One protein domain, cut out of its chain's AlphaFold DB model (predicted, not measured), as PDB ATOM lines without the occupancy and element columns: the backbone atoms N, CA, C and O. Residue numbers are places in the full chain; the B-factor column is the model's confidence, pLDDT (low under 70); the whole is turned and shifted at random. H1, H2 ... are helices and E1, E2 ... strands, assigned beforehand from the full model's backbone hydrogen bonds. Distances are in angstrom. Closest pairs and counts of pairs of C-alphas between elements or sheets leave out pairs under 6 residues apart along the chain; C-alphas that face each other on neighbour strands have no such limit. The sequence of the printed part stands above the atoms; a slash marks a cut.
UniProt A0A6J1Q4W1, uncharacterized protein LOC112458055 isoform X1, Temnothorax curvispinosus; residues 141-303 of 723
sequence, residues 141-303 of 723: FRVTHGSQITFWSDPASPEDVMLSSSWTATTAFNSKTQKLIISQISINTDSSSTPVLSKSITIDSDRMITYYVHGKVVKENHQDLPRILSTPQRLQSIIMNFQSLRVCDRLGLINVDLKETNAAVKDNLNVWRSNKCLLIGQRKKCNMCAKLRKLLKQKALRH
ATOM      1  N   PHE A 141      99.195  95.725 137.202       74.25
ATOM      2  CA  PHE A 141      99.510  95.322 138.571       74.25
ATOM      3  C   PHE A 141      98.508  95.893 139.572       74.25
ATOM      4  O   PHE A 141      98.033  97.023 139.428       74.25
ATOM      5  N   ARG A 142      98.229  95.130 140.634       73.81
ATOM      6  CA  ARG A 142      97.389  95.557 141.758       73.81
ATOM      7  C   ARG A 142      98.114  95.313 143.076       73.81
ATOM      8  O   ARG A 142      98.733  94.276 143.278       73.81
ATOM      9  N   VAL A 143      98.016  96.272 143.991       74.69
ATOM     10  CA  VAL A 143      98.421  96.087 145.391       74.69
ATOM     11  C   VAL A 143      97.184  95.664 146.178       74.69
ATOM     12  O   VAL A 143      96.151  96.325 146.080       74.69
ATOM     13  N   THR A 144      97.273  94.568 146.932       63.16
ATOM     14  CA  THR A 144      96.144  94.029 147.716       63.16
ATOM     15  C   THR A 144      96.239  94.431 149.188       63.16
ATOM     16  O   THR A 144      95.346  95.096 149.698       63.16
ATOM     17  N   HIS A 145      97.355  94.101 149.845       61.97
ATOM     18  CA  HIS A 145      97.565  94.298 151.289       61.97
ATOM     19  C   HIS A 145      98.751  95.220 151.629       61.97
ATOM     20  O   HIS A 145      99.263  95.206 152.745       61.97
ATOM     21  N   GLY A 146      99.258  95.991 150.661       61.81
ATOM     22  CA  GLY A 146     100.444  96.851 150.820       61.81
ATOM     23  C   GLY A 146     101.778  96.091 150.871       61.81
ATOM     24  O   GLY A 146     102.793  96.616 150.422       61.81
ATOM     25  N   SER A 147     101.783  94.844 151.345       67.81
ATOM     26  CA  SER A 147     102.919  93.908 151.336       67.81
ATOM     27  C   SER A 147     102.891  92.902 150.174       67.81
ATOM     28  O   SER A 147     103.856  92.168 149.986       67.81
ATOM     29  N   GLN A 148     101.815  92.871 149.388       77.94
ATOM     30  CA  GLN A 148     101.583  91.928 148.289       77.94
ATOM     31  C   GLN A 148     101.225  92.706 147.017       77.94
ATOM     32  O   GLN A 148     100.366  93.597 147.047       77.94
ATOM     33  N   ILE A 149     101.903  92.378 145.917       80.88
ATOM     34  CA  ILE A 149     101.678  92.943 144.582       80.88
ATOM     35  C   ILE A 149     101.346  91.782 143.645       80.88
ATOM     36  O   ILE A 149     102.131  90.839 143.564       80.88
ATOM     37  N   THR A 150     100.227  91.861 142.931       77.12
ATOM     38  CA  THR A 150      99.827  90.859 141.934       77.12
ATOM     39  C   THR A 150     100.016  91.437 140.533       77.12
ATOM     40  O   THR A 150      99.609  92.574 140.265       77.12
ATOM     41  N   PHE A 151     100.694  90.698 139.657       76.69
ATOM     42  CA  PHE A 151     101.038  91.099 138.290       76.69
ATOM     43  C   PHE A 151     100.268  90.264 137.272       76.69
ATOM     44  O   PHE A 151     100.176  89.048 137.401       76.69
ATOM     45  N   TRP A 152      99.762  90.918 136.231       67.31
ATOM     46  CA  TRP A 152      98.961  90.300 135.179       67.31
ATOM     47  C   TRP A 152      99.692  90.458 133.844       67.31
ATOM     48  O   TRP A 152      99.530  91.454 133.138       67.31
ATOM     49  N   SER A 153     100.559  89.492 133.539       60.16
ATOM     50  CA  SER A 153     101.211  89.344 132.227       60.16
ATOM     51  C   SER A 153     100.407  88.474 131.257       60.16
ATOM     52  O   SER A 153     100.550  88.635 130.049       60.16
ATOM     53  N   ASP A 154      99.559  87.596 131.790       57.44
ATOM     54  CA  ASP A 154      98.577  86.779 131.079       57.44
ATOM     55  C   ASP A 154      97.289  86.765 131.933       57.44
ATOM     56  O   ASP A 154      97.382  86.522 133.142       57.44
ATOM     57  N   PRO A 155      96.091  87.044 131.377       56.44
ATOM     58  CA  PRO A 155      94.830  86.959 132.119       56.44
ATOM     59  C   PRO A 155      94.547  85.591 132.763       56.44
ATOM     60  O   PRO A 155      93.774  85.528 133.717       56.44
ATOM     61  N   ALA A 156      95.151  84.507 132.264       54.31
ATOM     62  CA  ALA A 156      94.969  83.152 132.780       54.31
ATOM     63  C   ALA A 156      95.880  82.796 133.974       54.31
ATOM     64  O   ALA A 156      95.631  81.790 134.638       54.31
ATOM     65  N   SER A 157      96.934  83.576 134.259       59.81
ATOM     66  CA  SER A 157      97.893  83.272 135.334       59.81
ATOM     67  C   SER A 157      98.492  84.534 135.996       59.81
ATOM     68  O   SER A 157      99.511  85.057 135.544       59.81
ATOM     69  N   PRO A 158      97.893  85.044 137.094       69.44
ATOM     70  CA  PRO A 158      98.482  86.139 137.865       69.44
ATOM     71  C   PRO A 158      99.732  85.695 138.643       69.44
ATOM     72  O   PRO A 158      99.751  84.629 139.262       69.44
ATOM     73  N   GLU A 159     100.767  86.539 138.656       72.69
ATOM     74  CA  GLU A 159     101.998  86.332 139.427       72.69
ATOM     75  C   GLU A 159     102.024  87.188 140.704       72.69
ATOM     76  O   GLU A 159     102.056  88.421 140.647       72.69
ATOM     77  N   ASP A 160     102.096  86.535 141.864       75.25
ATOM     78  CA  ASP A 160     102.100  87.195 143.172       75.25
ATOM     79  C   ASP A 160     103.519  87.397 143.731       75.25
ATOM     80  O   ASP A 160     104.294  86.453 143.903       75.25
ATOM     81  N   VAL A 161     103.852  88.644 144.080       77.62
ATOM     82  CA  VAL A 161     105.139  89.032 144.672       77.62
ATOM     83  C   VAL A 161     104.937  89.571 146.088       77.62
ATOM     84  O   VAL A 161     104.357  90.639 146.296       77.62
ATOM     85  N   MET A 162     105.487  88.847 147.067       77.44
ATOM     86  CA  MET A 162     105.483  89.231 148.482       77.44
ATOM     87  C   MET A 162     106.701  90.098 148.832       77.44
ATOM     88  O   MET A 162     107.855  89.712 148.614       77.44
ATOM     89  N   LEU A 163     106.448  91.269 149.410       77.31
ATOM     90  CA  LEU A 163     107.457  92.183 149.940       77.31
ATOM     91  C   LEU A 163     107.912  91.762 151.341       77.31
ATOM     92  O   LEU A 163     107.155  91.177 152.114       77.31
ATOM     93  N   SER A 164     109.150  92.110 151.704       71.31
ATOM     94  CA  SER A 164     109.596  91.986 153.094       71.31
ATOM     95  C   SER A 164     108.917  93.044 153.969       71.31
ATOM     96  O   SER A 164     108.641  94.153 153.511       71.31
ATOM     97  N   SER A 165     108.712  92.741 155.254       66.56
ATOM     98  CA  SER A 165     107.971  93.562 156.235       66.56
ATOM     99  C   SER A 165     108.469  95.002 156.445       66.56
ATOM    100  O   SER A 165     107.838  95.776 157.158       66.56
ATOM    101  N   SER A 166     109.594  95.377 155.831       71.94
ATOM    102  CA  SER A 166     110.174  96.725 155.868       71.94
ATOM    103  C   SER A 166     109.881  97.574 154.620       71.94
ATOM    104  O   SER A 166     110.419  98.677 154.508       71.94
ATOM    105  N   TRP A 167     109.064  97.076 153.684       82.62
ATOM    106  CA  TRP A 167     108.646  97.785 152.473       82.62
ATOM    107  C   TRP A 167     107.129  97.751 152.296       82.62
ATOM    108  O   TRP A 167     106.495  96.719 152.503       82.62
ATOM    109  N   THR A 168     106.564  98.866 151.835       82.69
ATOM    110  CA  THR A 168     105.156  98.981 151.443       82.69
ATOM    111  C   THR A 168     105.040  99.421 149.988       82.69
ATOM    112  O   THR A 168     105.737 100.340 149.549       82.69
ATOM    113  N   ALA A 169     104.157  98.766 149.237       84.12
ATOM    114  CA  ALA A 169     103.739  99.181 147.907       84.12
ATOM    115  C   ALA A 169     102.469 100.039 147.964       84.12
ATOM    116  O   ALA A 169     101.555  99.776 148.743       84.12
ATOM    117  N   THR A 170     102.393 101.027 147.078       81.38
ATOM    118  CA  THR A 170     101.186 101.790 146.748       81.38
ATOM    119  C   THR A 170     101.126 102.028 145.239       81.38
ATOM    120  O   THR A 170     102.149 102.049 144.550       81.38
ATOM    121  N   THR A 171      99.923 102.194 144.697       79.75
ATOM    122  CA  THR A 171      99.709 102.571 143.292       79.75
ATOM    123  C   THR A 171      99.401 104.060 143.204       79.75
ATOM    124  O   THR A 171      98.446 104.523 143.827       79.75
ATOM    125  N   ALA A 172     100.176 104.800 142.419       77.50
ATOM    126  CA  ALA A 172      99.919 106.204 142.119       77.50
ATOM    127  C   ALA A 172      99.470 106.355 140.663       77.50
ATOM    128  O   ALA A 172     100.069 105.769 139.760       77.50
ATOM    129  N   PHE A 173      98.448 107.171 140.430       71.44
ATOM    130  CA  PHE A 173      97.996 107.534 139.091       71.44
ATOM    131  C   PHE A 173      98.484 108.943 138.759       71.44
ATOM    132  O   PHE A 173      98.320 109.865 139.556       71.44
ATOM    133  N   ASN A 174      99.076 109.108 137.580       60.44
ATOM    134  CA  ASN A 174      99.222 110.408 136.932       60.44
ATOM    135  C   ASN A 174      98.358 110.406 135.659       60.44
ATOM    136  O   ASN A 174      97.929 109.345 135.216       60.44
ATOM    137  N   SER A 175      98.079 111.571 135.074       55.94
ATOM    138  CA  SER A 175      96.906 111.819 134.211       55.94
ATOM    139  C   SER A 175      96.702 110.928 132.970       55.94
ATOM    140  O   SER A 175      95.624 110.992 132.385       55.94
ATOM    141  N   LYS A 176      97.673 110.086 132.577       57.53
ATOM    142  CA  LYS A 176      97.487 108.984 131.607       57.53
ATOM    143  C   LYS A 176      98.193 107.655 131.957       57.53
ATOM    144  O   LYS A 176      98.141 106.739 131.145       57.53
ATOM    145  N   THR A 177      98.853 107.508 133.115       68.12
ATOM    146  CA  THR A 177      99.599 106.274 133.468       68.12
ATOM    147  C   THR A 177      99.549 105.915 134.957       68.12
ATOM    148  O   THR A 177      99.600 106.774 135.840       68.12
ATOM    149  N   GLN A 178      99.491 104.608 135.236       76.94
ATOM    150  CA  GLN A 178      99.627 104.025 136.572       76.94
ATOM    151  C   GLN A 178     101.106 103.732 136.871       76.94
ATOM    152  O   GLN A 178     101.824 103.197 136.028       76.94
ATOM    153  N   LYS A 179     101.557 104.052 138.087       82.00
ATOM    154  CA  LYS A 179     102.916 103.791 138.581       82.00
ATOM    155  C   LYS A 179     102.866 103.020 139.895       82.00
ATOM    156  O   LYS A 179     102.103 103.367 140.801       82.00
ATOM    157  N   LEU A 180     103.698 101.992 140.019       83.81
ATOM    158  CA  LEU A 180     103.913 101.276 141.273       83.81
ATOM    159  C   LEU A 180     104.979 102.019 142.078       83.81
ATOM    160  O   LEU A 180     106.067 102.266 141.563       83.81
ATOM    161  N   ILE A 181     104.698 102.358 143.334       84.19
ATOM    162  CA  ILE A 181     105.661 102.964 144.257       84.19
ATOM    163  C   ILE A 181     105.905 101.974 145.390       84.19
ATOM    164  O   ILE A 181     104.983 101.637 146.122       84.19
ATOM    165  N   ILE A 182     107.145 101.520 145.558       87.12
ATOM    166  CA  ILE A 182     107.550 100.611 146.636       87.12
ATOM    167  C   ILE A 182     108.518 101.370 147.540       87.12
ATOM    168  O   ILE A 182     109.545 101.861 147.073       87.12
ATOM    169  N   SER A 183     108.196 101.523 148.824       86.50
ATOM    170  CA  SER A 183     108.895 102.445 149.728       86.50
ATOM    171  C   SER A 183     109.291 101.812 151.061       86.50
ATOM    172  O   SER A 183     108.569 100.983 151.605       86.50
ATOM    173  N   GLN A 184     110.449 102.219 151.587       85.44
ATOM    174  CA  GLN A 184     110.976 101.806 152.887       85.44
ATOM    175  C   GLN A 184     111.012 103.011 153.830       85.44
ATOM    176  O   GLN A 184     111.884 103.885 153.725       85.44
ATOM    177  N   ILE A 185     110.067 103.049 154.766       78.31
ATOM    178  CA  ILE A 185     110.018 104.048 155.837       78.31
ATOM    179  C   ILE A 185     111.003 103.636 156.939       78.31
ATOM    180  O   ILE A 185     111.037 102.484 157.362       78.31
ATOM    181  N   SER A 186     111.811 104.582 157.411       72.94
ATOM    182  CA  SER A 186     112.728 104.408 158.542       72.94
ATOM    183  C   SER A 186     112.581 105.566 159.518       72.94
ATOM    184  O   SER A 186     112.488 106.716 159.082       72.94
ATOM    185  N   ILE A 187     112.651 105.300 160.819       68.12
ATOM    186  CA  ILE A 187     112.720 106.361 161.829       68.12
ATOM    187  C   ILE A 187     114.113 107.003 161.774       68.12
ATOM    188  O   ILE A 187     115.129 106.312 161.862       68.12
ATOM    189  N   ASN A 188     114.172 108.325 161.617       62.97
ATOM    190  CA  ASN A 188     115.427 109.072 161.635       62.97
ATOM    191  C   ASN A 188     115.923 109.280 163.077       62.97
ATOM    192  O   ASN A 188     115.274 109.967 163.863       62.97
ATOM    193  N   THR A 189     117.094 108.728 163.406       55.22
ATOM    194  CA  THR A 189     117.724 108.825 164.737       55.22
ATOM    195  C   THR A 189     118.397 110.167 165.017       55.22
ATOM    196  O   THR A 189     118.569 110.529 166.175       55.22
ATOM    197  N   ASP A 190     118.818 110.893 163.976       56.97
ATOM    198  CA  ASP A 190     119.737 112.036 164.116       56.97
ATOM    199  C   ASP A 190     119.029 113.333 164.560       56.97
ATOM    200  O   ASP A 190     119.684 114.284 164.987       56.97
ATOM    201  N   SER A 191     117.702 113.405 164.408       51.72
ATOM    202  CA  SER A 191     116.889 114.587 164.718       51.72
ATOM    203  C   SER A 191     115.408 114.209 164.833       51.72
ATOM    204  O   SER A 191     114.789 113.916 163.807       51.72
ATOM    205  N   SER A 192     114.869 114.239 166.062       55.88
ATOM    206  CA  SER A 192     113.444 114.064 166.428       55.88
ATOM    207  C   SER A 192     112.737 112.906 165.708       55.88
ATOM    208  O   SER A 192     112.264 113.103 164.592       55.88
ATOM    209  N   SER A 193     112.657 111.735 166.356       58.25
ATOM    210  CA  SER A 193     112.175 110.421 165.875       58.25
ATOM    211  C   SER A 193     111.032 110.448 164.847       58.25
ATOM    212  O   SER A 193     109.875 110.178 165.160       58.25
ATOM    213  N   THR A 194     111.364 110.746 163.592       65.69
ATOM    214  CA  THR A 194     110.396 111.038 162.525       65.69
ATOM    215  C   THR A 194     110.407 109.930 161.478       65.69
ATOM    216  O   THR A 194     111.492 109.480 161.088       65.69
ATOM    217  N   PRO A 195     109.235 109.485 160.985       68.31
ATOM    218  CA  PRO A 195     109.161 108.537 159.885       68.31
ATOM    219  C   PRO A 195     109.619 109.221 158.593       68.31
ATOM    220  O   PRO A 195     108.991 110.151 158.095       68.31
ATOM    221  N   VAL A 196     110.738 108.755 158.044       71.69
ATOM    222  CA  VAL A 196     111.334 109.274 156.811       71.69
ATOM    223  C   VAL A 196     111.373 108.165 155.771       71.69
ATOM    224  O   VAL A 196     111.890 107.078 156.026       71.69
ATOM    225  N   LEU A 197     110.898 108.456 154.558       78.00
ATOM    226  CA  LEU A 197     111.118 107.594 153.400       78.00
ATOM    227  C   LEU A 197     112.627 107.548 153.104       78.00
ATOM    228  O   LEU A 197     113.249 108.524 152.667       78.00
ATOM    229  N   SER A 198     113.247 106.411 153.415       77.31
ATOM    230  CA  SER A 198     114.694 106.218 153.288       77.31
ATOM    231  C   SER A 198     115.080 105.895 151.852       77.31
ATOM    232  O   SER A 198     115.960 106.539 151.275       77.31
ATOM    233  N   LYS A 199     114.354 104.941 151.273       86.19
ATOM    234  CA  LYS A 199     114.485 104.418 149.922       86.19
ATOM    235  C   LYS A 199     113.092 104.285 149.319       86.19
ATOM    236  O   LYS A 199     112.147 103.930 150.022       86.19
ATOM    237  N   SER A 200     112.978 104.510 148.021       86.88
ATOM    238  CA  SER A 200     111.851 104.000 147.245       86.88
ATOM    239  C   SER A 200     112.288 103.589 145.849       86.88
ATOM    240  O   SER A 200     113.361 103.960 145.368       86.88
ATOM    241  N   ILE A 201     111.447 102.784 145.223       87.56
ATOM    242  CA  ILE A 201     111.523 102.362 143.837       87.56
ATOM    243  C   ILE A 201     110.196 102.772 143.201       87.56
ATOM    244  O   ILE A 201     109.147 102.524 143.795       87.56
ATOM    245  N   THR A 202     110.224 103.383 142.020       86.19
ATOM    246  CA  THR A 202     109.028 103.495 141.176       86.19
ATOM    247  C   THR A 202     109.177 102.604 139.954       86.19
ATOM    248  O   THR A 202     110.270 102.525 139.388       86.19
ATOM    249  N   ILE A 203     108.094 101.942 139.557       85.06
ATOM    250  CA  ILE A 203     108.022 101.138 138.336       85.06
ATOM    251  C   ILE A 203     106.866 101.666 137.492       85.06
ATOM    252  O   ILE A 203     105.732 101.767 137.969       85.06
ATOM    253  N   ASP A 204     107.186 102.029 136.257       81.88
ATOM    254  CA  ASP A 204     106.238 102.562 135.282       81.88
ATOM    255  C   ASP A 204     105.611 101.430 134.444       81.88
ATOM    256  O   ASP A 204     106.106 100.299 134.450       81.88
ATOM    257  N   SER A 205     104.546 101.737 133.692       74.88
ATOM    258  CA  SER A 205     103.871 100.820 132.746       74.88
ATOM    259  C   SER A 205     104.839 100.060 131.836       74.88
ATOM    260  O   SER A 205     104.652  98.876 131.550       74.88
ATOM    261  N   ASP A 206     105.918 100.738 131.453       75.56
ATOM    262  CA  ASP A 206     106.910 100.308 130.470       75.56
ATOM    263  C   ASP A 206     108.024  99.466 131.130       75.56
ATOM    264  O   ASP A 206     109.123  99.309 130.600       75.56
ATOM    265  N   ARG A 207     107.757  98.947 132.341       78.00
ATOM    266  CA  ARG A 207     108.654  98.131 133.186       78.00
ATOM    267  C   ARG A 207     109.927  98.858 133.650       78.00
ATOM    268  O   ARG A 207     110.819  98.229 134.223       78.00
ATOM    269  N   MET A 208     110.007 100.172 133.440       81.19
ATOM    270  CA  MET A 208     111.150 101.014 133.800       81.19
ATOM    271  C   MET A 208     111.210 101.275 135.309       81.19
ATOM    272  O   MET A 208     110.265 101.790 135.902       81.19
ATOM    273  N   ILE A 209     112.350 100.945 135.919       85.38
ATOM    274  CA  ILE A 209     112.625 101.026 137.356       85.38
ATOM    275  C   ILE A 209     113.458 102.279 137.662       85.38
ATOM    276  O   ILE A 209     114.607 102.390 137.223       85.38
ATOM    277  N   THR A 210     112.927 103.189 138.484       83.75
ATOM    278  CA  THR A 210     113.666 104.357 138.997       83.75
ATOM    279  C   THR A 210     113.882 104.251 140.506       83.75
ATOM    280  O   THR A 210     112.938 104.083 141.275       83.75
ATOM    281  N   TYR A 211     115.138 104.373 140.944       86.75
ATOM    282  CA  TYR A 211     115.540 104.260 142.351       86.75
ATOM    283  C   TYR A 211     115.697 105.636 143.002       86.75
ATOM    284  O   TYR A 211     116.370 106.516 142.458       86.75
ATOM    285  N   TYR A 212     115.161 105.797 144.210       84.12
ATOM    286  CA  TYR A 212     115.198 107.034 144.990       84.12
ATOM    287  C   TYR A 212     115.759 106.795 146.394       84.12
ATOM    288  O   TYR A 212     115.489 105.778 147.030       84.12
ATOM    289  N   VAL A 213     116.493 107.780 146.915       81.12
ATOM    290  CA  VAL A 213     116.958 107.824 148.310       81.12
ATOM    291  C   VAL A 213     116.685 109.209 148.884       81.12
ATOM    292  O   VAL A 213     117.148 110.207 148.330       81.12
ATOM    293  N   HIS A 214     115.914 109.276 149.975       75.75
ATOM    294  CA  HIS A 214     115.382 110.522 150.556       75.75
ATOM    295  C   HIS A 214     114.768 111.481 149.508       75.75
ATOM    296  O   HIS A 214     115.007 112.689 149.533       75.75
ATOM    297  N   GLY A 215     114.018 110.933 148.544       71.38
ATOM    298  CA  GLY A 215     113.361 111.703 147.481       71.38
ATOM    299  C   GLY A 215     114.261 112.162 146.323       71.38
ATOM    300  O   GLY A 215     113.787 112.895 145.461       71.38
ATOM    301  N   LYS A 216     115.535 111.746 146.254       76.38
ATOM    302  CA  LYS A 216     116.420 112.033 145.108       76.38
ATOM    303  C   LYS A 216     116.743 110.780 144.303       76.38
ATOM    304  O   LYS A 216     117.110 109.759 144.879       76.38
ATOM    305  N   VAL A 217     116.653 110.900 142.977       80.81
ATOM    306  CA  VAL A 217     116.984 109.844 142.006       80.81
ATOM    307  C   VAL A 217     118.457 109.439 142.123       80.81
ATOM    308  O   VAL A 217     119.351 110.294 142.145       80.81
ATOM    309  N   VAL A 218     118.720 108.132 142.175       80.38
ATOM    310  CA  VAL A 218     120.072 107.560 142.120       80.38
ATOM    311  C   VAL A 218     120.634 107.741 140.709       80.38
ATOM    312  O   VAL A 218     120.041 107.296 139.731       80.38
ATOM    313  N   LYS A 219     121.784 108.416 140.596       68.06
ATOM    314  CA  LYS A 219     122.393 108.721 139.295       68.06
ATOM    315  C   LYS A 219     123.066 107.499 138.663       68.06
ATOM    316  O   LYS A 219     123.566 106.611 139.343       68.06
ATOM    317  N   GLU A 220     123.114 107.543 137.341       59.56
ATOM    318  CA  GLU A 220     123.060 106.439 136.374       59.56
ATOM    319  C   GLU A 220     124.073 105.278 136.436       59.56
ATOM    320  O   GLU A 220     123.900 104.311 135.694       59.56
ATOM    321  N   ASN A 221     125.095 105.331 137.297       53.28
ATOM    322  CA  ASN A 221     126.318 104.526 137.167       53.28
ATOM    323  C   ASN A 221     126.532 103.514 138.317       53.28
ATOM    324  O   ASN A 221     127.647 103.399 138.829       53.28
ATOM    325  N   HIS A 222     125.493 102.789 138.746       62.34
ATOM    326  CA  HIS A 222     125.644 101.627 139.641       62.34
ATOM    327  C   HIS A 222     125.418 100.343 138.832       62.34
ATOM    328  O   HIS A 222     124.301 100.090 138.391       62.34
ATOM    329  N   GLN A 223     126.473  99.553 138.613       58.69
ATOM    330  CA  GLN A 223     126.421  98.363 137.746       58.69
ATOM    331  C   GLN A 223     125.474  97.273 138.283       58.69
ATOM    332  O   GLN A 223     124.931  96.495 137.509       58.69
ATOM    333  N   ASP A 224     125.239  97.259 139.597       64.81
ATOM    334  CA  ASP A 224     124.471  96.224 140.299       64.81
ATOM    335  C   ASP A 224     122.949  96.476 140.360       64.81
ATOM    336  O   ASP A 224     122.241  95.687 140.985       64.81
ATOM    337  N   LEU A 225     122.426  97.569 139.779       78.06
ATOM    338  CA  LEU A 225     120.997  97.924 139.838       78.06
ATOM    339  C   LEU A 225     120.349  97.937 138.436       78.06
ATOM    340  O   LEU A 225     120.615  98.852 137.653       78.06
ATOM    341  N   PRO A 226     119.476  96.965 138.100       79.38
ATOM    342  CA  PRO A 226     118.818  96.909 136.795       79.38
ATOM    343  C   PRO A 226     117.738  97.990 136.662       79.38
ATOM    344  O   PRO A 226     117.039  98.302 137.625       79.38
ATOM    345  N   ARG A 227     117.570  98.538 135.452       79.25
ATOM    346  CA  ARG A 227     116.569  99.584 135.153       79.25
ATOM    347  C   ARG A 227     115.283  99.081 134.498       79.25
ATOM    348  O   ARG A 227     114.369  99.872 134.325       79.25
ATOM    349  N   ILE A 228     115.218  97.811 134.111       79.31
ATOM    350  CA  ILE A 228     114.051  97.202 133.461       79.31
ATOM    351  C   ILE A 228     113.664  95.968 134.274       79.31
ATOM    352  O   ILE A 228     114.516  95.118 134.551       79.31
ATOM    353  N   LEU A 229     112.390  95.859 134.652       80.25
ATOM    354  CA  LEU A 229     111.846  94.660 135.279       80.25
ATOM    355  C   LEU A 229     111.612  93.594 134.199       80.25
ATOM    356  O   LEU A 229     110.584  93.593 133.526       80.25
ATOM    357  N   SER A 230     112.588  92.699 134.012       75.50
ATOM    358  CA  SER A 230     112.510  91.646 132.985       75.50
ATOM    359  C   SER A 230     111.364  90.661 133.240       75.50
ATOM    360  O   SER A 230     110.665  90.282 132.308       75.50
ATOM    361  N   THR A 231     111.182  90.259 134.500       76.56
ATOM    362  CA  THR A 231     110.139  89.332 134.967       76.56
ATOM    363  C   THR A 231     109.705  89.723 136.389       76.56
ATOM    364  O   THR A 231     110.561  90.190 137.153       76.56
ATOM    365  N   PRO A 232     108.426  89.566 136.783       75.38
ATOM    366  CA  PRO A 232     107.947  90.023 138.090       75.38
ATOM    367  C   PRO A 232     108.648  89.365 139.285       75.38
ATOM    368  O   PRO A 232     108.990  90.065 140.238       75.38
ATOM    369  N   GLN A 233     108.993  88.073 139.221       75.75
ATOM    370  CA  GLN A 233     109.677  87.371 140.324       75.75
ATOM    371  C   GLN A 233     111.042  87.996 140.677       75.75
ATOM    372  O   GLN A 233     111.492  87.932 141.823       75.75
ATOM    373  N   ARG A 234     111.711  88.659 139.719       79.75
ATOM    374  CA  ARG A 234     112.976  89.374 139.971       79.75
ATOM    375  C   ARG A 234     112.808  90.636 140.815       79.75
ATOM    376  O   ARG A 234     113.798  91.126 141.353       79.75
ATOM    377  N   LEU A 235     111.591  91.150 140.991       82.31
ATOM    378  CA  LEU A 235     111.338  92.328 141.818       82.31
ATOM    379  C   LEU A 235     111.808  92.126 143.267       82.31
ATOM    380  O   LEU A 235     112.436  93.016 143.839       82.31
ATOM    381  N   GLN A 236     111.581  90.941 143.843       80.19
ATOM    382  CA  GLN A 236     111.960  90.656 145.229       80.19
ATOM    383  C   GLN A 236     113.488  90.678 145.427       80.19
ATOM    384  O   GLN A 236     113.981  91.284 146.382       80.19
ATOM    385  N   SER A 237     114.261  90.098 144.501       79.69
ATOM    386  CA  SER A 237     115.729  90.098 144.573       79.69
ATOM    387  C   SER A 237     116.341  91.468 144.250       79.69
ATOM    388  O   SER A 237     117.329  91.856 144.878       79.69
ATOM    389  N   ILE A 238     115.715  92.254 143.365       84.06
ATOM    390  CA  ILE A 238     116.058  93.668 143.133       84.06
ATOM    391  C   ILE A 238     115.874  94.490 144.419       84.06
ATOM    392  O   ILE A 238     116.773  95.245 144.801       84.06
ATOM    393  N   ILE A 239     114.753  94.308 145.123       83.00
ATOM    394  CA  ILE A 239     114.466  94.994 146.391       83.00
ATOM    395  C   ILE A 239     115.465  94.583 147.479       83.00
ATOM    396  O   ILE A 239     116.014  95.460 148.145       83.00
ATOM    397  N   MET A 240     115.773  93.290 147.635       81.19
ATOM    398  CA  MET A 240     116.773  92.828 148.611       81.19
ATOM    399  C   MET A 240     118.179  93.379 148.321       81.19
ATOM    400  O   MET A 240     118.861  93.850 149.236       81.19
ATOM    401  N   ASN A 241     118.602  93.397 147.053       83.44
ATOM    402  CA  ASN A 241     119.871  94.000 146.641       83.44
ATOM    403  C   ASN A 241     119.901  95.502 146.984       83.44
ATOM    404  O   ASN A 241     120.774  95.954 147.732       83.44
ATOM    405  N   PHE A 242     118.889  96.268 146.559       84.31
ATOM    406  CA  PHE A 242     118.794  97.695 146.874       84.31
ATOM    407  C   PHE A 242     118.675  97.966 148.385       84.31
ATOM    408  O   PHE A 242     119.214  98.962 148.873       84.31
ATOM    409  N   GLN A 243     118.053  97.071 149.160       82.94
ATOM    410  CA  GLN A 243     118.008  97.123 150.624       82.94
ATOM    411  C   GLN A 243     119.400  96.944 151.253       82.94
ATOM    412  O   GLN A 243     119.731  97.698 152.170       82.94
ATOM    413  N   SER A 244     120.236  96.041 150.726       81.62
ATOM    414  CA  SER A 244     121.601  95.787 151.222       81.62
ATOM    415  C   SER A 244     122.551  96.990 151.078       81.62
ATOM    416  O   SER A 244     123.411  97.223 151.935       81.62
ATOM    417  N   LEU A 245     122.378  97.795 150.022       81.75
ATOM    418  CA  LEU A 245     123.215  98.963 149.743       81.75
ATOM    419  C   LEU A 245     122.992 100.055 150.801       81.75
ATOM    420  O   LEU A 245     121.871 100.510 151.037       81.75
ATOM    421  N   ARG A 246     124.069 100.509 151.450       77.56
ATOM    422  CA  ARG A 246     123.984 101.496 152.534       77.56
ATOM    423  C   ARG A 246     123.793 102.898 151.963       77.56
ATOM    424  O   ARG A 246     124.441 103.285 150.989       77.56
ATOM    425  N   VAL A 247     122.916 103.680 152.589       79.94
ATOM    426  CA  VAL A 247     122.787 105.114 152.298       79.94
ATOM    427  C   VAL A 247     124.034 105.831 152.819       79.94
ATOM    428  O   VAL A 247     124.536 105.529 153.897       79.94
ATOM    429  N   CYS A 248     124.559 106.776 152.045       80.94
ATOM    430  CA  CYS A 248     125.741 107.549 152.414       80.94
ATOM    431  C   CYS A 248     125.431 108.513 153.575       80.94
ATOM    432  O   CYS A 248     124.623 109.431 153.391       80.94
ATOM    433  N   ASP A 249     126.163 108.393 154.695       69.12
ATOM    434  CA  ASP A 249     126.124 109.212 155.929       69.12
ATOM    435  C   ASP A 249     126.484 110.715 155.730       69.12
ATOM    436  O   ASP A 249     126.959 111.396 156.648       69.12
ATOM    437  N   ARG A 250     126.300 111.254 154.519       77.94
ATOM    438  CA  ARG A 250     126.285 112.694 154.222       77.94
ATOM    439  C   ARG A 250     127.643 113.355 154.549       77.94
ATOM    440  O   ARG A 250     128.682 112.685 154.585       77.94
ATOM    441  N   LEU A 251     127.687 114.679 154.725       71.56
ATOM    442  CA  LEU A 251     128.862 115.342 155.312       71.56
ATOM    443  C   LEU A 251     128.875 115.246 156.846       71.56
ATOM    444  O   LEU A 251     129.958 115.349 157.421       71.56
ATOM    445  N   GLY A 252     127.736 114.956 157.487       67.94
ATOM    446  CA  GLY A 252     127.565 114.893 158.947       67.94
ATOM    447  C   GLY A 252     127.700 116.260 159.628       67.94
ATOM    448  O   GLY A 252     127.830 117.273 158.944       67.94
ATOM    449  N   LEU A 253     127.725 116.282 160.967       61.66
ATOM    450  CA  LEU A 253     127.979 117.500 161.747       61.66
ATOM    451  C   LEU A 253     129.353 118.096 161.391       61.66
ATOM    452  O   LEU A 253     130.407 117.557 161.744       61.66
ATOM    453  N   ILE A 254     129.311 119.183 160.621       63.06
ATOM    454  CA  ILE A 254     130.403 120.081 160.235       63.06
ATOM    455  C   ILE A 254     129.728 121.436 160.040       63.06
ATOM    456  O   ILE A 254     128.776 121.504 159.262       63.06
ATOM    457  N   ASN A 255     130.203 122.501 160.689       59.53
ATOM    458  CA  ASN A 255     129.726 123.833 160.327       59.53
ATOM    459  C   ASN A 255     130.248 124.192 158.913       59.53
ATOM    460  O   ASN A 255     131.446 124.084 158.639       59.53
ATOM    461  N   VAL A 256     129.333 124.557 158.010       59.38
ATOM    462  CA  VAL A 256     129.586 124.824 156.583       59.38
ATOM    463  C   VAL A 256     129.747 126.331 156.298       59.38
ATOM    464  O   VAL A 256     129.972 126.703 155.149       59.38
ATOM    465  N   ASP A 257     129.783 127.185 157.330       56.28
ATOM    466  CA  ASP A 257     129.944 128.657 157.269       56.28
ATOM    467  C   ASP A 257     131.302 129.161 156.713       56.28
ATOM    468  O   ASP A 257     131.696 130.315 156.874       56.28
ATOM    469  N   LEU A 258     132.020 128.327 155.958       57.66
ATOM    470  CA  LEU A 258     133.143 128.706 155.094       57.66
ATOM    471  C   LEU A 258     132.656 129.094 153.682       57.66
ATOM    472  O   LEU A 258     133.246 128.667 152.686       57.66
ATOM    473  N   LYS A 259     131.567 129.881 153.659       52.16
ATOM    474  CA  LYS A 259     130.879 130.542 152.533       52.16
ATOM    475  C   LYS A 259     130.905 129.773 151.203       52.16
ATOM    476  O   LYS A 259     131.822 129.909 150.397       52.16
ATOM    477  N   GLU A 260     129.845 128.989 151.014       55.91
ATOM    478  CA  GLU A 260     129.298 128.530 149.727       55.91
ATOM    479  C   GLU A 260     130.306 127.951 148.724       55.91
ATOM    480  O   GLU A 260     130.727 128.562 147.745       55.91
ATOM    481  N   THR A 261     130.644 126.675 148.917       57.69
ATOM    482  CA  THR A 261     131.186 125.870 147.818       57.69
ATOM    483  C   THR A 261     130.051 125.254 147.002       57.69
ATOM    484  O   THR A 261     129.387 124.355 147.516       57.69
ATOM    485  N   ASN A 262     129.950 125.573 145.705       62.44
ATOM    486  CA  ASN A 262     129.033 124.934 144.729       62.44
ATOM    487  C   ASN A 262     129.185 123.392 144.621       62.44
ATOM    488  O   ASN A 262     128.441 122.723 143.907       62.44
ATOM    489  N   ALA A 263     130.166 122.810 145.321       69.00
ATOM    490  CA  ALA A 263     130.371 121.375 145.503       69.00
ATOM    491  C   ALA A 263     129.481 120.732 146.593       69.00
ATOM    492  O   ALA A 263     129.450 119.501 146.689       69.00
ATOM    493  N   ALA A 264     128.791 121.527 147.419       73.38
ATOM    494  CA  ALA A 264     127.936 121.087 148.522       73.38
ATOM    495  C   ALA A 264     126.474 121.501 148.285       73.38
ATOM    496  O   ALA A 264     126.207 122.607 147.834       73.38
ATOM    497  N   VAL A 265     125.534 120.605 148.587       72.12
ATOM    498  CA  VAL A 265     124.088 120.781 148.384       72.12
ATOM    499  C   VAL A 265     123.350 120.170 149.578       72.12
ATOM    500  O   VAL A 265     123.751 119.112 150.078       72.12
ATOM    501  N   LYS A 266     122.283 120.821 150.049       70.31
ATOM    502  CA  LYS A 266     121.403 120.276 151.091       70.31
ATOM    503  C   LYS A 266     120.507 119.156 150.553       70.31
ATOM    504  O   LYS A 266     120.132 119.118 149.379       70.31
ATOM    505  N   ASP A 267     120.176 118.215 151.421       66.44
ATOM    506  CA  ASP A 267     119.169 117.192 151.160       66.44
ATOM    507  C   ASP A 267     117.770 117.631 151.586       66.44
ATOM    508  O   ASP A 267     117.623 118.638 152.271       66.44
ATOM    509  N   ASN A 268     116.748 116.855 151.219       66.62
ATOM    510  CA  ASN A 268     115.360 117.115 151.617       66.62
ATOM    511  C   ASN A 268     115.195 117.064 153.156       66.62
ATOM    512  O   ASN A 268     114.289 117.670 153.708       66.62
ATOM    513  N   LEU A 269     116.141 116.419 153.851       67.38
ATOM    514  CA  LEU A 269     116.309 116.417 155.312       67.38
ATOM    515  C   LEU A 269     117.147 117.607 155.839       67.38
ATOM    516  O   LEU A 269     117.734 117.519 156.910       67.38
ATOM    517  N   ASN A 270     117.317 118.682 155.062       65.56
ATOM    518  CA  ASN A 270     118.187 119.848 155.318       65.56
ATOM    519  C   ASN A 270     119.706 119.578 155.510       65.56
ATOM    520  O   ASN A 270     120.499 120.522 155.517       65.56
ATOM    521  N   VAL A 271     120.154 118.319 155.614       71.00
ATOM    522  CA  VAL A 271     121.566 117.954 155.857       71.00
ATOM    523  C   VAL A 271     122.441 118.093 154.601       71.00
ATOM    524  O   VAL A 271     122.073 117.667 153.507       71.00
ATOM    525  N   TRP A 272     123.658 118.616 154.760       75.31
ATOM    526  CA  TRP A 272     124.625 118.807 153.672       75.31
ATOM    527  C   TRP A 272     125.247 117.504 153.125       75.31
ATOM    528  O   TRP A 272     125.712 116.637 153.872       75.31
ATOM    529  N   ARG A 273     125.361 117.406 151.794       76.44
ATOM    530  CA  ARG A 273     126.119 116.374 151.055       76.44
ATOM    531  C   ARG A 273     126.829 116.971 149.831       76.44
ATOM    532  O   ARG A 273     126.639 118.137 149.506       76.44
ATOM    533  N   SER A 274     127.684 116.197 149.157       79.81
ATOM    534  CA  SER A 274     128.297 116.646 147.894       79.81
ATOM    535  C   SER A 274     127.277 116.667 146.751       79.81
ATOM    536  O   SER A 274     126.459 115.756 146.642       79.81
ATOM    537  N   ASN A 275     127.385 117.647 145.848       77.62
ATOM    538  CA  ASN A 275     126.616 117.717 144.600       77.62
ATOM    539  C   ASN A 275     126.828 116.498 143.670       77.62
ATOM    540  O   ASN A 275     125.954 116.165 142.875       77.62
ATOM    541  N   LYS A 276     127.968 115.803 143.801       76.88
ATOM    542  CA  LYS A 276     128.315 114.551 143.104       76.88
ATOM    543  C   LYS A 276     128.269 113.336 144.047       76.88
ATOM    544  O   LYS A 276     129.081 112.419 143.939       76.88
ATOM    545  N   CYS A 277     127.363 113.334 145.026       79.44
ATOM    546  CA  CYS A 277     127.112 112.172 145.881       79.44
ATOM    547  C   CYS A 277     126.384 111.065 145.096       79.44
ATOM    548  O   CYS A 277     125.346 111.327 144.503       79.44
ATOM    549  N   LEU A 278     126.879 109.824 145.168       74.75
ATOM    550  CA  LEU A 278     126.240 108.637 144.566       74.75
ATOM    551  C   LEU A 278     124.984 108.145 145.318       74.75
ATOM    552  O   LEU A 278     124.369 107.174 144.904       74.75
ATOM    553  N   LEU A 279     124.609 108.811 146.418       78.00
ATOM    554  CA  LEU A 279     123.529 108.480 147.366       78.00
ATOM    555  C   LEU A 279     123.723 107.164 148.145       78.00
ATOM    556  O   LEU A 279     123.594 107.178 149.369       78.00
ATOM    557  N   ILE A 280     124.096 106.082 147.463       77.62
ATOM    558  CA  ILE A 280     124.259 104.717 147.982       77.62
ATOM    559  C   ILE A 280     125.704 104.201 147.853       77.62
ATOM    560  O   ILE A 280     126.558 104.827 147.218       77.62
ATOM    561  N   GLY A 281     125.975 103.055 148.482       73.81
ATOM    562  CA  GLY A 281     127.152 102.218 148.251       73.81
ATOM    563  C   GLY A 281     127.425 101.252 149.410       73.81
ATOM    564  O   GLY A 281     126.755 101.273 150.437       73.81
ATOM    565  N   GLN A 282     128.457 100.415 149.286       70.94
ATOM    566  CA  GLN A 282     128.846  99.467 150.349       70.94
ATOM    567  C   GLN A 282     129.454 100.158 151.592       70.94
ATOM    568  O   GLN A 282     129.389  99.646 152.709       70.94
ATOM    569  N   ARG A 283     130.065 101.341 151.418       73.44
ATOM    570  CA  ARG A 283     130.743 102.098 152.486       73.44
ATOM    571  C   ARG A 283     129.816 103.147 153.098       73.44
ATOM    572  O   ARG A 283     129.179 103.893 152.362       73.44
ATOM    573  N   LYS A 284     129.884 103.315 154.429       74.94
ATOM    574  CA  LYS A 284     129.175 104.361 155.207       74.94
ATOM    575  C   LYS A 284     129.226 105.766 154.578       74.94
ATOM    576  O   LYS A 284     128.274 106.528 154.684       74.94
ATOM    577  N   LYS A 285     130.319 106.138 153.900       79.50
ATOM    578  CA  LYS A 285     130.411 107.387 153.125       79.50
ATOM    579  C   LYS A 285     130.976 107.122 151.732       79.50
ATOM    580  O   LYS A 285     132.019 106.485 151.596       79.50
ATOM    581  N   CYS A 286     130.315 107.656 150.704       82.25
ATOM    582  CA  CYS A 286     130.795 107.583 149.326       82.25
ATOM    583  C   CYS A 286     132.064 108.435 149.133       82.25
ATOM    584  O   CYS A 286     132.280 109.440 149.821       82.25
ATOM    585  N   ASN A 287     132.897 108.062 148.155       81.56
ATOM    586  CA  ASN A 287     134.213 108.677 147.937       81.56
ATOM    587  C   ASN A 287     134.148 110.204 147.717       81.56
ATOM    588  O   ASN A 287     135.070 110.916 148.113       81.56
ATOM    589  N   MET A 288     133.060 110.727 147.141       83.12
ATOM    590  CA  MET A 288     132.890 112.166 146.888       83.12
ATOM    591  C   MET A 288     132.571 112.955 148.167       83.12
ATOM    592  O   MET A 288     133.231 113.957 148.443       83.12
ATOM    593  N   CYS A 289     131.654 112.468 149.012       81.12
ATOM    594  CA  CYS A 289     131.411 113.059 150.335       81.12
ATOM    595  C   CYS A 289     132.640 112.937 151.250       81.12
ATOM    596  O   CYS A 289     132.950 113.878 151.980       81.12
ATOM    597  N   ALA A 290     133.389 111.831 151.178       82.00
ATOM    598  CA  ALA A 290     134.634 111.659 151.930       82.00
ATOM    599  C   ALA A 290     135.724 112.665 151.501       82.00
ATOM    600  O   ALA A 290     136.315 113.332 152.356       82.00
ATOM    601  N   LYS A 291     135.947 112.838 150.187       83.00
ATOM    602  CA  LYS A 291     136.864 113.855 149.636       83.00
ATOM    603  C   LYS A 291     136.452 115.270 150.062       83.00
ATOM    604  O   LYS A 291     137.289 116.015 150.567       83.00
ATOM    605  N   LEU A 292     135.169 115.622 149.936       82.44
ATOM    606  CA  LEU A 292     134.661 116.944 150.315       82.44
ATOM    607  C   LEU A 292     134.776 117.205 151.830       82.44
ATOM    608  O   LEU A 292     135.258 118.266 152.220       82.44
ATOM    609  N   ARG A 293     134.461 116.225 152.693       81.81
ATOM    610  CA  ARG A 293     134.675 116.314 154.155       81.81
ATOM    611  C   ARG A 293     136.152 116.527 154.512       81.81
ATOM    612  O   ARG A 293     136.442 117.324 155.403       81.81
ATOM    613  N   LYS A 294     137.090 115.878 153.805       82.50
ATOM    614  CA  LYS A 294     138.538 116.105 153.989       82.50
ATOM    615  C   LYS A 294     138.948 117.523 153.569       82.50
ATOM    616  O   LYS A 294     139.655 118.186 154.326       82.50
ATOM    617  N   LEU A 295     138.464 118.010 152.423       80.69
ATOM    618  CA  LEU A 295     138.738 119.369 151.935       80.69
ATOM    619  C   LEU A 295     138.171 120.457 152.859       80.69
ATOM    620  O   LEU A 295     138.873 121.422 153.148       80.69
ATOM    621  N   LEU A 296     136.944 120.297 153.365       79.12
ATOM    622  CA  LEU A 296     136.329 121.245 154.302       79.12
ATOM    623  C   LEU A 296     137.077 121.280 155.644       79.12
ATOM    624  O   LEU A 296     137.440 122.364 156.098       79.12
ATOM    625  N   LYS A 297     137.431 120.120 156.223       78.44
ATOM    626  CA  LYS A 297     138.297 120.075 157.419       78.44
ATOM    627  C   LYS A 297     139.660 120.737 157.179       78.44
ATOM    628  O   LYS A 297     140.134 121.481 158.032       78.44
ATOM    629  N   GLN A 298     140.280 120.524 156.016       76.94
ATOM    630  CA  GLN A 298     141.542 121.188 155.664       76.94
ATOM    631  C   GLN A 298     141.386 122.702 155.450       76.94
ATOM    632  O   GLN A 298     142.278 123.448 155.847       76.94
ATOM    633  N   LYS A 299     140.272 123.183 154.876       73.94
ATOM    634  CA  LYS A 299     139.962 124.624 154.798       73.94
ATOM    635  C   LYS A 299     139.808 125.237 156.193       73.94
ATOM    636  O   LYS A 299     140.431 126.263 156.446       73.94
ATOM    637  N   ALA A 300     139.056 124.599 157.092       72.69
ATOM    638  CA  ALA A 300     138.861 125.068 158.466       72.69
ATOM    639  C   ALA A 300     140.197 125.187 159.223       72.69
ATOM    640  O   ALA A 300     140.536 126.260 159.715       72.69
ATOM    641  N   LEU A 301     141.022 124.131 159.210       71.50
ATOM    642  CA  LEU A 301     142.354 124.142 159.834       71.50
ATOM    643  C   LEU A 301     143.289 125.208 159.230       71.50
ATOM    644  O   LEU A 301     144.063 125.833 159.954       71.50
ATOM    645  N   ARG A 302     143.202 125.462 157.915       67.94
ATOM    646  CA  ARG A 302     143.939 126.548 157.242       67.94
ATOM    647  C   ARG A 302     143.405 127.944 157.572       67.94
ATOM    648  O   ARG A 302     144.170 128.892 157.441       67.94
ATOM    649  N   HIS A 303     142.141 128.084 157.970       65.00
ATOM    650  CA  HIS A 303     141.602 129.346 158.481       65.00
ATOM    651  C   HIS A 303     142.095 129.614 159.905       65.00
ATOM    652  O   HIS A 303     142.625 130.689 160.156       65.00
TER     653      HIS A 303
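What this domain is: This is residues 141 to 303 of the 723 residues of the protein "uncharacterized protein LOC112458055 isoform X1" of Temnothorax curvispinosus (UniProt A0A6J1Q4W1). An elongated model has a two-sheet body at one end, where the strongly twisted sheet of E4 to E7 is partly face to face with the small sheet of E1 to E3, and H1 lies slantwise over E6. Towards the other end, long loops lead to the small hairpin E8 and E9 and to H2, which runs out to the far end. The printed part has 163 residues with two named helices and nine named strands, which follow each other along the chain as E1, E2, E3, E4, E5, E6, E7, H1, E8, E9, H2; the three sheets, ordered E1 E2 E3, E4 E5 E6 E7 and E8 E9, are antiparallel. The class is mixed, helices and strands, with under half of the residues in named elements. The whole is only just loose, close to compact, with a radius of gyration of the C-alphas of 18.7 A, and a rod spanning 70 by 33 by 31 A.

Where its parts are: E1, residues 141 to 143, begins with C-alpha 141 at (99.510, 95.322, 138.571). E2 is residues 148 to 152 and E3 residues 159 to 162. E4, residues 168 to 174, is 19.4 A long, E5, residues 177 to 188, 32.4 A, and E6, residues 194 to 203, 26.2 A. E7 is residues 209 to 213. H1, residues 234 to 244, is 15.6 A long. E8 is residues 264 to 266 and E9 residues 272 to 274. H2, residues 287 to 303, is 24.4 A long and ends with C-alpha 303 at (141.602, 129.346, 158.481).

How they stand to each other: E1 E2 E3 and E4 E5 E6 E7 are meanders, each strand the antiparallel neighbour of the one before. Within hydrogen-bond range across the neighbour strands are N 142 and O 150 for E1 and E2 at 2.9 A, N 151 and O 159 for E2 and E3 at 2.8 A, N 170 and O 181 for E4 and E5 at 2.8 A, N 182 and O 201 for E5 and E6 at 2.9 A, and N 212 and O 200 for E6 and E7 at 2.8 A. The two sheets form a sandwich, two sheets face to face, 9.9 A centre to centre; the closest C-alphas of E1 and E4, Val 143 and Thr 170, are 6.5 A apart. H1 is on the larger sheet at a height over the sheet of 10.0 A, over E6, at 36 degrees to it on the local plane. H1 only grazes the smaller sheet, with residues 234 to 236. In the hairpin E8 and E9, N 265 and O 273 are 2.9 A apart. The closest C-alphas of E9 and H2, Ser 274 and Cys 289, are 5.3 A apart. In H1 and H2 every O i to N i+4 pair is within hydrogen-bond range.

The domain as a whole: The C-alphas farthest apart, of Ala 156 and His 303, are 70.5 A apart. The printed part has no cut. The links E7 to H1, H1 to E8 and E9 to H2 are long; residues 246 to 247 pair antiparallel with residues 280 to 281. Mean pLDDT of the printed part is 73.6; 50 residues are under 70, among them 187 to 195 and 252 to 263.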